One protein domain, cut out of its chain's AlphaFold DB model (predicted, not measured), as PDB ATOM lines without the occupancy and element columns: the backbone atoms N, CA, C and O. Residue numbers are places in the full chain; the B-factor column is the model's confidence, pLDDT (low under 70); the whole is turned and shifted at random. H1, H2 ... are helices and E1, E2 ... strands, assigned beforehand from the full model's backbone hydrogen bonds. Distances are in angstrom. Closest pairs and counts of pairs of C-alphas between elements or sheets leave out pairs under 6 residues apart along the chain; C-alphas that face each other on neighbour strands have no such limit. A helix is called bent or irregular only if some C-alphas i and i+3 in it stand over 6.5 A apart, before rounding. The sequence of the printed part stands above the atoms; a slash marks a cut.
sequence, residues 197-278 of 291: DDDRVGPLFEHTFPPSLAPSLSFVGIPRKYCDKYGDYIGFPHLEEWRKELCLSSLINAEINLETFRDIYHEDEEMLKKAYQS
ATOM      1  N   ASP A 197      43.805 -51.169   2.828       83.75
ATOM      2  CA  ASP A 197      45.015 -50.847   2.071       83.75
ATOM      3  C   ASP A 197      45.896 -49.951   2.936       83.75
ATOM      4  O   ASP A 197      45.388 -49.019   3.558       83.75
ATOM      5  N   ASP A 198      47.186 -50.270   3.035       82.00
ATOM      6  CA  ASP A 198      48.149 -49.572   3.906       82.00
ATOM      7  C   ASP A 198      47.627 -49.334   5.344       82.00
ATOM      8  O   ASP A 198      47.658 -48.229   5.893       82.00
ATOM      9  N   ASP A 199      47.049 -50.387   5.939       79.25
ATOM     10  CA  ASP A 199      46.436 -50.366   7.275       79.25
ATOM     11  C   ASP A 199      45.374 -49.258   7.458       79.25
ATOM     12  O   ASP A 199      45.207 -48.640   8.519       79.25
ATOM     13  N   ARG A 200      44.641 -48.981   6.377       83.12
ATOM     14  CA  ARG A 200      43.522 -48.046   6.336       83.12
ATOM     15  C   ARG A 200      42.292 -48.725   5.755       83.12
ATOM     16  O   ARG A 200      42.290 -49.195   4.624       83.12
ATOM     17  N   VAL A 201      41.203 -48.686   6.517       88.94
ATOM     18  CA  VAL A 201      39.883 -49.122   6.051       88.94
ATOM     19  C   VAL A 201      39.275 -48.022   5.180       88.94
ATOM     20  O   VAL A 201      39.156 -46.869   5.612       88.94
ATOM     21  N   GLY A 202      38.901 -48.348   3.945       90.00
ATOM     22  CA  GLY A 202      38.407 -47.357   2.998       90.00
ATOM     23  C   GLY A 202      37.670 -47.937   1.791       90.00
ATOM     24  O   GLY A 202      37.762 -49.130   1.525       90.00
ATOM     25  N   PRO A 203      36.948 -47.090   1.039       90.62
ATOM     26  CA  PRO A 203      36.659 -45.686   1.326       90.62
ATOM     27  C   PRO A 203      35.619 -45.529   2.447       90.62
ATOM     28  O   PRO A 203      34.567 -46.160   2.427       90.62
ATOM     29  N   LEU A 204      35.899 -44.634   3.398       86.56
ATOM     30  CA  LEU A 204      34.989 -44.268   4.484       86.56
ATOM     31  C   LEU A 204      34.838 -42.743   4.534       86.56
ATOM     32  O   LEU A 204      35.828 -42.025   4.690       86.56
ATOM     33  N   PHE A 205      33.606 -42.248   4.427       81.19
ATOM     34  CA  PHE A 205      33.259 -40.876   4.779       81.19
ATOM     35  C   PHE A 205      33.393 -40.707   6.291       81.19
ATOM     36  O   PHE A 205      32.821 -41.489   7.060       81.19
ATOM     37  N   GLU A 206      34.195 -39.719   6.693       78.56
ATOM     38  CA  GLU A 206      34.479 -39.392   8.098       78.56
ATOM     39  C   GLU A 206      34.892 -40.628   8.914       78.56
ATOM     40  O   GLU A 206      34.498 -40.819  10.063       78.56
ATOM     41  N   HIS A 207      35.653 -41.524   8.267       84.62
ATOM     42  CA  HIS A 207      36.171 -42.770   8.842       84.62
ATOM     43  C   HIS A 207      35.108 -43.720   9.425       84.62
ATOM     44  O   HIS A 207      35.455 -44.645  10.156       84.62
ATOM     45  N   THR A 208      33.838 -43.508   9.074       84.31
ATOM     46  CA  THR A 208      32.699 -44.217   9.663       84.31
ATOM     47  C   THR A 208      31.855 -44.897   8.595       84.31
ATOM     48  O   THR A 208      31.563 -46.086   8.694       84.31
ATOM     49  N   PHE A 209      31.475 -44.176   7.539       88.12
ATOM     50  CA  PHE A 209      30.461 -44.651   6.598       88.12
ATOM     51  C   PHE A 209      31.064 -44.972   5.235       88.12
ATOM     52  O   PHE A 209      31.541 -44.055   4.567       88.12
ATOM     53  N   PRO A 210      30.991 -46.216   4.740       91.38
ATOM     54  CA  PRO A 210      31.206 -46.478   3.324       91.38
ATOM     55  C   PRO A 210      30.086 -45.791   2.530       91.38
ATOM     56  O   PRO A 210      28.923 -46.176   2.696       91.38
ATOM     57  N   PRO A 211      30.371 -44.790   1.674       89.06
ATOM     58  CA  PRO A 211      29.321 -43.970   1.062       89.06
ATOM     59  C   PRO A 211      28.273 -44.785   0.294       89.06
ATOM     60  O   PRO A 211      27.088 -44.470   0.335       89.06
ATOM     61  N   SER A 212      28.698 -45.868  -0.359       91.06
ATOM     62  CA  SER A 212      27.829 -46.748  -1.147       91.06
ATOM     63  C   SER A 212      26.980 -47.717  -0.317       91.06
ATOM     64  O   SER A 212      26.054 -48.312  -0.859       91.06
ATOM     65  N   LEU A 213      27.292 -47.906   0.970       90.00
ATOM     66  CA  LEU A 213      26.583 -48.830   1.868       90.00
ATOM     67  C   LEU A 213      25.860 -48.107   3.010       90.00
ATOM     68  O   LEU A 213      25.112 -48.732   3.761       90.00
ATOM     69  N   ALA A 214      26.057 -46.798   3.148       85.69
ATOM     70  CA  ALA A 214      25.409 -45.995   4.169       85.69
ATOM     71  C   ALA A 214      23.877 -45.932   3.969       85.69
ATOM     72  O   ALA A 214      23.403 -45.878   2.832       85.69
ATOM     73  N   PRO A 215      23.079 -45.916   5.056       82.81
ATOM     74  CA  PRO A 215      23.470 -46.045   6.467       82.81
ATOM     75  C   PRO A 215      23.521 -47.509   6.959       82.81
ATOM     76  O   PRO A 215      23.533 -47.753   8.159       82.81
ATOM     77  N   SER A 216      23.490 -48.492   6.057       90.50
ATOM     78  CA  SER A 216      23.316 -49.913   6.401       90.50
ATOM     79  C   SER A 216      24.583 -50.578   6.948       90.50
ATOM     80  O   SER A 216      24.487 -51.613   7.601       90.50
ATOM     81  N   LEU A 217      25.757 -49.997   6.687       93.06
ATOM     82  CA  LEU A 217      27.042 -50.419   7.241       93.06
ATOM     83  C   LEU A 217      27.794 -49.201   7.784       93.06
ATOM     84  O   LEU A 217      27.793 -48.132   7.169       93.06
ATOM     85  N   SER A 218      28.428 -49.350   8.942       92.19
ATOM     86  CA  SER A 218      29.245 -48.314   9.576       92.19
ATOM     87  C   SER A 218      30.366 -48.955  10.383       92.19
ATOM     88  O   SER A 218      30.190 -50.037  10.938       92.19
ATOM     89  N   PHE A 219      31.502 -48.274  10.458       90.69
ATOM     90  CA  PHE A 219      32.668 -48.678  11.231       90.69
ATOM     91  C   PHE A 219      32.872 -47.693  12.381       90.69
ATOM     92  O   PHE A 219      32.857 -46.485  12.169       90.69
ATOM     93  N   VAL A 220      33.073 -48.191  13.601       86.94
ATOM     94  CA  VAL A 220      33.288 -47.356  14.793       86.94
ATOM     95  C   VAL A 220      34.585 -47.787  15.468       86.94
ATOM     96  O   VAL A 220      34.785 -48.970  15.724       86.94
ATOM     97  N   GLY A 221      35.470 -46.827  15.756       82.25
ATOM     98  CA  GLY A 221      36.771 -47.089  16.387       82.25
ATOM     99  C   GLY A 221      37.943 -47.336  15.425       82.25
ATOM    100  O   GLY A 221      38.986 -47.791  15.868       82.25
ATOM    101  N   ILE A 222      37.792 -47.022  14.134       83.25
ATOM    102  CA  ILE A 222      38.874 -47.073  13.128       83.25
ATOM    103  C   ILE A 222      39.856 -45.882  13.186       83.25
ATOM    104  O   ILE A 222      41.038 -46.061  12.880       83.25
ATOM    105  N   PRO A 223      39.439 -44.638  13.508       72.94
ATOM    106  CA  PRO A 223      40.372 -43.516  13.493       72.94
ATOM    107  C   PRO A 223      41.492 -43.673  14.526       72.94
ATOM    108  O   PRO A 223      41.237 -43.769  15.721       72.94
ATOM    109  N   ARG A 224      42.747 -43.571  14.073       63.75
ATOM    110  CA  ARG A 224      43.919 -43.401  14.956       63.75
ATOM    111  C   ARG A 224      44.064 -41.978  15.504       63.75
ATOM    112  O   ARG A 224      44.834 -41.747  16.429       63.75
ATOM    113  N   LYS A 225      43.369 -41.014  14.896       63.47
ATOM    114  CA  LYS A 225      43.341 -39.606  15.299       63.47
ATOM    115  C   LYS A 225      41.897 -39.134  15.351       63.47
ATOM    116  O   LYS A 225      41.124 -39.414  14.438       63.47
ATOM    117  N   TYR A 226      41.564 -38.411  16.409       64.19
ATOM    118  CA  TYR A 226      40.276 -37.751  16.549       64.19
ATOM    119  C   TYR A 226      40.174 -36.554  15.577       64.19
ATOM    120  O   TYR A 226      41.178 -35.893  15.302       64.19
ATOM    121  N   CYS A 227      38.981 -36.297  15.032       65.31
ATOM    122  CA  CYS A 227      38.724 -35.242  14.046       65.31
ATOM    123  C   CYS A 227      37.376 -34.561  14.331       65.31
ATOM    124  O   CYS A 227      36.335 -35.211  14.249       65.31
ATOM    125  N   ASP A 228      37.386 -33.253  14.613       68.06
ATOM    126  CA  ASP A 228      36.171 -32.482  14.939       68.06
ATOM    127  C   ASP A 228      35.260 -32.208  13.736       68.06
ATOM    128  O   ASP A 228      34.075 -31.931  13.920       68.06
ATOM    129  N   LYS A 229      35.768 -32.348  12.501       68.38
ATOM    130  CA  LYS A 229      35.000 -32.032  11.282       68.38
ATOM    131  C   LYS A 229      33.664 -32.766  11.218       68.38
ATOM    132  O   LYS A 229      32.670 -32.179  10.810       68.38
ATOM    133  N   TYR A 230      33.619 -34.026  11.650       63.50
ATOM    134  CA  TYR A 230      32.367 -34.775  11.699       63.50
ATOM    135  C   TYR A 230      31.369 -34.164  12.690       63.50
ATOM    136  O   TYR A 230      30.197 -33.997  12.350       63.50
ATOM    137  N   GLY A 231      31.834 -33.783  13.884       63.88
ATOM    138  CA  GLY A 231      31.003 -33.139  14.899       63.88
ATOM    139  C   GLY A 231      30.375 -31.839  14.399       63.88
ATOM    140  O   GLY A 231      29.182 -31.622  14.616       63.88
ATOM    141  N   ASP A 232      31.127 -31.051  13.625       75.00
ATOM    142  CA  ASP A 232      30.638 -29.817  12.997       75.00
ATOM    143  C   ASP A 232      29.457 -30.064  12.045       75.00
ATOM    144  O   ASP A 232      28.504 -29.284  12.021       75.00
ATOM    145  N   TYR A 233      29.484 -31.158  11.273       68.00
ATOM    146  CA  TYR A 233      28.434 -31.463  10.293       68.00
ATOM    147  C   TYR A 233      27.110 -31.903  10.921       68.00
ATOM    148  O   TYR A 233      26.051 -31.628  10.357       68.00
ATOM    149  N   ILE A 234      27.157 -32.608  12.054       61.44
ATOM    150  CA  ILE A 234      25.964 -33.192  12.691       61.44
ATOM    151  C   ILE A 234      25.557 -32.481  13.989       61.44
ATOM    152  O   ILE A 234      24.627 -32.921  14.661       61.44
ATOM    153  N   GLY A 235      26.231 -31.382  14.342       63.22
ATOM    154  CA  GLY A 235      25.978 -30.639  15.580       63.22
ATOM    155  C   GLY A 235      26.309 -31.443  16.838       63.22
ATOM    156  O   GLY A 235      25.711 -31.212  17.890       63.22
ATOM    157  N   PHE A 236      27.223 -32.411  16.728       61.56
ATOM    158  CA  PHE A 236      27.660 -33.209  17.866       61.56
ATOM    159  C   PHE A 236      28.663 -32.394  18.689       61.56
ATOM    160  O   PHE A 236      29.568 -31.787  18.107       61.56
ATOM    161  N   PRO A 237      28.525 -32.355  20.024       65.31
ATOM    162  CA  PRO A 237      29.448 -31.608  20.862       65.31
ATOM    163  C   PRO A 237      30.873 -32.131  20.673       65.31
ATOM    164  O   PRO A 237      31.110 -33.341  20.680       65.31
ATOM    165  N   HIS A 238      31.820 -31.210  20.505       70.56
ATOM    166  CA  HIS A 238      33.237 -31.553  20.454       70.56
ATOM    167  C   HIS A 238      33.664 -32.188  21.775       70.56
ATOM    168  O   HIS A 238      33.150 -31.831  22.841       70.56
ATOM    169  N   LEU A 239      34.633 -33.102  21.708       67.94
ATOM    170  CA  LEU A 239      35.330 -33.550  22.908       67.94
ATOM    171  C   LEU A 239      35.912 -32.328  23.625       67.94
ATOM    172  O   LEU A 239      36.495 -31.461  22.969       67.94
ATOM    173  N   GLU A 240      35.762 -32.257  24.951       74.31
ATOM    174  CA  GLU A 240      36.263 -31.111  25.703       74.31
ATOM    175  C   GLU A 240      37.773 -30.944  25.463       74.31
ATOM    176  O   GLU A 240      38.535 -31.897  25.625       74.31
ATOM    177  N   GLU A 241      38.209 -29.738  25.089       77.19
ATOM    178  CA  GLU A 241      39.583 -29.503  24.615       77.19
ATOM    179  C   GLU A 241      40.644 -29.918  25.646       77.19
ATOM    180  O   GLU A 241      41.649 -30.529  25.294       77.19
ATOM    181  N   TRP A 242      40.343 -29.739  26.937       72.50
ATOM    182  CA  TRP A 242      41.212 -30.171  28.032       72.50
ATOM    183  C   TRP A 242      41.508 -31.680  28.011       72.50
ATOM    184  O   TRP A 242      42.573 -32.090  28.456       72.50
ATOM    185  N   ARG A 243      40.610 -32.532  27.487       72.69
ATOM    186  CA  ARG A 243      40.873 -33.977  27.346       72.69
ATOM    187  C   ARG A 243      41.892 -34.253  26.248       72.69
ATOM    188  O   ARG A 243      42.726 -35.141  26.405       72.69
ATOM    189  N   LYS A 244      41.816 -33.510  25.137       74.31
ATOM    190  CA  LYS A 244      42.762 -33.629  24.019       74.31
ATOM    191  C   LYS A 244      44.143 -33.147  24.451       74.31
ATOM    192  O   LYS A 244      45.121 -33.858  24.238       74.31
ATOM    193  N   GLU A 245      44.194 -31.984  25.096       76.94
ATOM    194  CA  GLU A 245      45.418 -31.395  25.639       76.94
ATOM    195  C   GLU A 245      46.063 -32.311  26.680       76.94
ATOM    196  O   GLU A 245      47.258 -32.563  26.591       76.94
ATOM    197  N   LEU A 246      45.283 -32.901  27.590       74.19
ATOM    198  CA  LEU A 246      45.799 -33.813  28.610       74.19
ATOM    199  C   LEU A 246      46.377 -35.112  28.003       74.19
ATOM    200  O   LEU A 246      47.462 -35.550  28.389       74.19
ATOM    201  N   CYS A 247      45.704 -35.707  27.007       73.56
ATOM    202  CA  CYS A 247      46.252 -36.833  26.237       73.56
ATOM    203  C   CYS A 247      47.564 -36.462  25.533       73.56
ATOM    204  O   CYS A 247      48.532 -37.223  25.572       73.56
ATOM    205  N   LEU A 248      47.583 -35.309  24.861       76.50
ATOM    206  CA  LEU A 248      48.738 -34.846  24.100       76.50
ATOM    207  C   LEU A 248      49.916 -34.516  25.020       76.50
ATOM    208  O   LEU A 248      51.037 -34.918  24.723       76.50
ATOM    209  N   SER A 249      49.655 -33.857  26.149       77.75
ATOM    210  CA  SER A 249      50.641 -33.544  27.184       77.75
ATOM    211  C   SER A 249      51.332 -34.812  27.676       77.75
ATOM    212  O   SER A 249      52.556 -34.881  27.703       77.75
ATOM    213  N   SER A 250      50.574 -35.883  27.926       74.62
ATOM    214  CA  SER A 250      51.151 -37.165  28.352       74.62
ATOM    215  C   SER A 250      52.013 -37.837  27.281       74.62
ATOM    216  O   SER A 250      53.054 -38.405  27.608       74.62
ATOM    217  N   LEU A 251      51.637 -37.733  26.002       77.06
ATOM    218  CA  LEU A 251      52.473 -38.215  24.895       77.06
ATOM    219  C   LEU A 251      53.769 -37.402  24.769       77.06
ATOM    220  O   LEU A 251      54.842 -37.983  24.633       77.06
ATOM    221  N   ILE A 252      53.685 -36.073  24.871       81.56
ATOM    222  CA  ILE A 252      54.853 -35.182  24.853       81.56
ATOM    223  C   ILE A 252      55.759 -35.468  26.059       81.56
ATOM    224  O   ILE A 252      56.979 -35.551  25.921       81.56
ATOM    225  N   ASN A 253      55.182 -35.680  27.242       81.19
ATOM    226  CA  ASN A 253      55.935 -36.024  28.440       81.19
ATOM    227  C   ASN A 253      56.651 -37.374  28.275       81.19
ATOM    228  O   ASN A 253      57.814 -37.489  28.653       81.19
ATOM    229  N   ALA A 254      56.025 -38.367  27.633       80.69
ATOM    230  CA  ALA A 254      56.677 -39.637  27.299       80.69
ATOM    231  C   ALA A 254      57.873 -39.456  26.345       80.69
ATOM    232  O   ALA A 254      58.895 -40.129  26.497       80.69
ATOM    233  N   GLU A 255      57.804 -38.509  25.401       82.06
ATOM    234  CA  GLU A 255      58.928 -38.193  24.506       82.06
ATOM    235  C   GLU A 255      60.146 -37.612  25.243       82.06
ATOM    236  O   GLU A 255      61.278 -37.780  24.776       82.06
ATOM    237  N   ILE A 256      59.950 -36.958  26.393       83.69
ATOM    238  CA  ILE A 256      61.007 -36.259  27.149       83.69
ATOM    239  C   ILE A 256      61.467 -37.058  28.383       83.69
ATOM    240  O   ILE A 256      62.662 -37.054  28.716       83.69
ATOM    241  N   ASN A 257      60.530 -37.737  29.047       83.75
ATOM    242  CA  ASN A 257      60.645 -38.357  30.369       83.75
ATOM    243  C   ASN A 257      60.068 -39.787  30.371       83.75
ATOM    244  O   ASN A 257      59.260 -40.140  31.224       83.75
ATOM    245  N   LEU A 258      60.500 -40.619  29.421       84.00
ATOM    246  CA  LEU A 258      59.987 -41.978  29.180       84.00
ATOM    247  C   LEU A 258      59.882 -42.887  30.425       84.00
ATOM    248  O   LEU A 258      59.026 -43.760  30.474       84.00
ATOM    249  N   GLU A 259      60.728 -42.693  31.435       80.69
ATOM    250  CA  GLU A 259      60.690 -43.484  32.673       80.69
ATOM    251  C   GLU A 259      59.590 -43.028  33.644       80.69
ATOM    252  O   GLU A 259      58.966 -43.850  34.305       80.69
ATOM    253  N   THR A 260      59.339 -41.720  33.733       80.25
ATOM    254  CA  THR A 260      58.529 -41.111  34.800       80.25
ATOM    255  C   THR A 260      57.282 -40.396  34.289       80.25
ATOM    256  O   THR A 260      56.536 -39.823  35.082       80.25
ATOM    257  N   PHE A 261      57.013 -40.423  32.979       77.06
ATOM    258  CA  PHE A 261      55.889 -39.696  32.370       77.06
ATOM    259  C   PHE A 261      54.513 -40.094  32.924       77.06
ATOM    260  O   PHE A 261      53.556 -39.335  32.799       77.06
ATOM    261  N   ARG A 262      54.421 -41.278  33.539       70.81
ATOM    262  CA  ARG A 262      53.220 -41.797  34.210       70.81
ATOM    263  C   ARG A 262      53.049 -41.322  35.649       70.81
ATOM    264  O   ARG A 262      51.984 -41.509  36.218       70.81
ATOM    265  N   ASP A 263      54.092 -40.764  36.248       71.19
ATOM    266  CA  ASP A 263      54.086 -40.331  37.647       71.19
ATOM    267  C   ASP A 263      54.104 -38.801  37.764       71.19
ATOM    268  O   ASP A 263      53.759 -38.243  38.805       71.19
ATOM    269  N   ILE A 264      54.500 -38.103  36.694       65.81
ATOM    270  CA  ILE A 264      54.670 -36.651  36.667       65.81
ATOM    271  C   ILE A 264      53.553 -36.019  35.837       65.81
ATOM    272  O   ILE A 264      53.613 -36.016  34.611       65.81
ATOM    273  N   TYR A 265      52.586 -35.412  36.528       62.31
ATOM    274  CA  TYR A 265      51.469 -34.662  35.928       62.31
ATOM    275  C   TYR A 265      51.379 -33.212  36.435       62.31
ATOM    276  O   TYR A 265      50.353 -32.553  36.294       62.31
ATOM    277  N   HIS A 266      52.430 -32.709  37.089       56.12
ATOM    278  CA  HIS A 266      52.392 -31.419  37.790       56.12
ATOM    279  C   HIS A 266      52.151 -30.220  36.862       56.12
ATOM    280  O   HIS A 266      51.577 -29.222  37.292       56.12
ATOM    281  N   GLU A 267      52.537 -30.325  35.589       59.22
ATOM    282  CA  GLU A 267      52.273 -29.296  34.574       59.22
ATOM    283  C   GLU A 267      50.807 -29.308  34.090       59.22
ATOM    284  O   GLU A 267      50.329 -28.314  33.548       59.22
ATOM    285  N   ASP A 268      50.055 -30.375  34.391       65.19
ATOM    286  CA  ASP A 268      48.666 -30.584  33.967       65.19
ATOM    287  C   ASP A 268      47.637 -30.312  35.085       65.19
ATOM    288  O   ASP A 268      46.442 -30.552  34.899       65.19
ATOM    289  N   GLU A 269      48.047 -29.791  36.253       68.62
ATOM    290  CA  GLU A 269      47.175 -29.608  37.432       68.62
ATOM    291  C   GLU A 269      45.843 -28.901  37.132       68.62
ATOM    292  O   GLU A 269      44.811 -29.222  37.728       68.62
ATOM    293  N   GLU A 270      45.848 -27.907  36.245       71.56
ATOM    294  CA  GLU A 270      44.634 -27.179  35.871       71.56
ATOM    295  C   GLU A 270      43.676 -28.052  35.044       71.56
ATOM    296  O   GLU A 270      42.464 -28.041  35.276       71.56
ATOM    297  N   MET A 271      44.209 -28.854  34.118       71.00
ATOM    298  CA  MET A 271      43.432 -29.813  33.329       71.00
ATOM    299  C   MET A 271      42.908 -30.950  34.205       71.00
ATOM    300  O   MET A 271      41.746 -31.326  34.079       71.00
ATOM    301  N   LEU A 272      43.707 -31.428  35.160       69.25
ATOM    302  CA  LEU A 272      43.281 -32.417  36.150       69.25
ATOM    303  C   LEU A 272      42.141 -31.878  37.026       69.25
ATOM    304  O   LEU A 272      41.139 -32.560  37.227       69.25
ATOM    305  N   LYS A 273      42.218 -30.620  37.486       71.19
ATOM    306  CA  LYS A 273      41.116 -29.959  38.214       71.19
ATOM    307  C   LYS A 273      39.835 -29.894  37.373       71.19
ATOM    308  O   LYS A 273      38.759 -30.152  37.912       71.19
ATOM    309  N   LYS A 274      39.937 -29.602  36.070       71.56
ATOM    310  CA  LYS A 274      38.797 -29.647  35.129       71.56
ATOM    311  C   LYS A 274      38.254 -31.072  34.965       71.56
ATOM    312  O   LYS A 274      37.038 -31.252  34.960       71.56
ATOM    313  N   ALA A 275      39.128 -32.078  34.916       68.06
ATOM    314  CA  ALA A 275      38.744 -33.486  34.844       68.06
ATOM    315  C   ALA A 275      37.910 -33.919  36.055       68.06
ATOM    316  O   ALA A 275      36.813 -34.450  35.884       68.06
ATOM    317  N   TYR A 276      38.366 -33.603  37.273       66.06
ATOM    318  CA  TYR A 276      37.665 -33.931  38.521       66.06
ATOM    319  C   TYR A 276      36.293 -33.257  38.665       66.06
ATOM    320  O   TYR A 276      35.448 -33.736  39.417       66.06
ATOM    321  N   GLN A 277      36.060 -32.149  37.959       68.75
ATOM    322  CA  GLN A 277      34.777 -31.441  37.947       68.75
ATOM    323  C   GLN A 277      33.836 -31.922  36.831       68.75
ATOM    324  O   GLN A 277      32.674 -31.514  36.793       68.75
ATOM    325  N   SER A 278      34.310 -32.776  35.916       64.75
ATOM    326  CA  SER A 278      33.506 -33.274  34.801       64.75
ATOM    327  C   SER A 278      32.412 -34.226  35.304       64.75
ATOM    328  O   SER A 278      32.719 -35.189  36.004       64.75
TER     329      SER A 278
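This is residues 197 to 278 of the 291 residues of the protein "Flavin-containing monooxygenase" of Dorcoceras hygrometricum (UniProt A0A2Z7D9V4). A helical hairpin of H2 and H3 makes one end of this loose, flat model, and the other end is a winding coil, residues 203 to 228, with the short strand E1 before it and the small helix H1 after it. The turn of the hairpin sticks out with residues 255 to 260, and H1 stands apart from both other helices. The printed part has 82 residues, with one named strand and three named helices in the order E1, H1, H2, H3; the class is mostly helix, though under half of the residues are in named elements. The radius of gyration of the C-alphas is 17.1 A, and the C-alphas span 48 by 31 by 15 A.

Start at E1, residues 200 to 202, which pairs with no named strand. Go on to H1, residues 229 to 234, which is apart from E1. Next comes H2, residues 241 to 256, which is apart from H1 and from E1. Then look at H3, residues 266 to 276, which touches H2, with 8 pairs of C-alphas within 8 A. The closest C-alphas of the two are those of Trp 242 and Met 271, 5.8 A apart. H2 touches H3 with residues 242 to 249 alone. The two form a helical hairpin and run opposite ways at a shallow tilt of 29 degrees, 11.7 A from centre to centre. H3 is irregular: C-alphas 267 and 270 are 8.0 A apart, and its line is a rough one. H3 is apart from H1 and from E1. In the backbones of H1 and H2 every O i to N i+4 pair is within hydrogen-bond range; in H3 it is 5 of 7.

Find C-alpha 200 at (43.522, -48.046, 6.336), where E1 begins; it runs 6.1 A to C-alpha 202. H1 runs 9.2 A from Lys 229 to Ile 234. Find C-alpha 241 at (39.583, -29.503, 24.615); from there H2 runs 22.6 A to Ile 256. H3 begins at His 266 and runs 15.0 A to C-alpha 276 at (37.665, -33.931, 38.521).

The two C-alphas farthest apart are those of Ser 212 and His 266, 48.5 A. The printed part has no cut. The link from E1 to H1 is long, with 26 residues; those from H1 to H2 and from H2 to H3 are short. The mean pLDDT of the printed part is 76.0; look for values under 70 at residues 224 to 231, 233 to 237, 239, 264 to 269, 272 and 275 to 278.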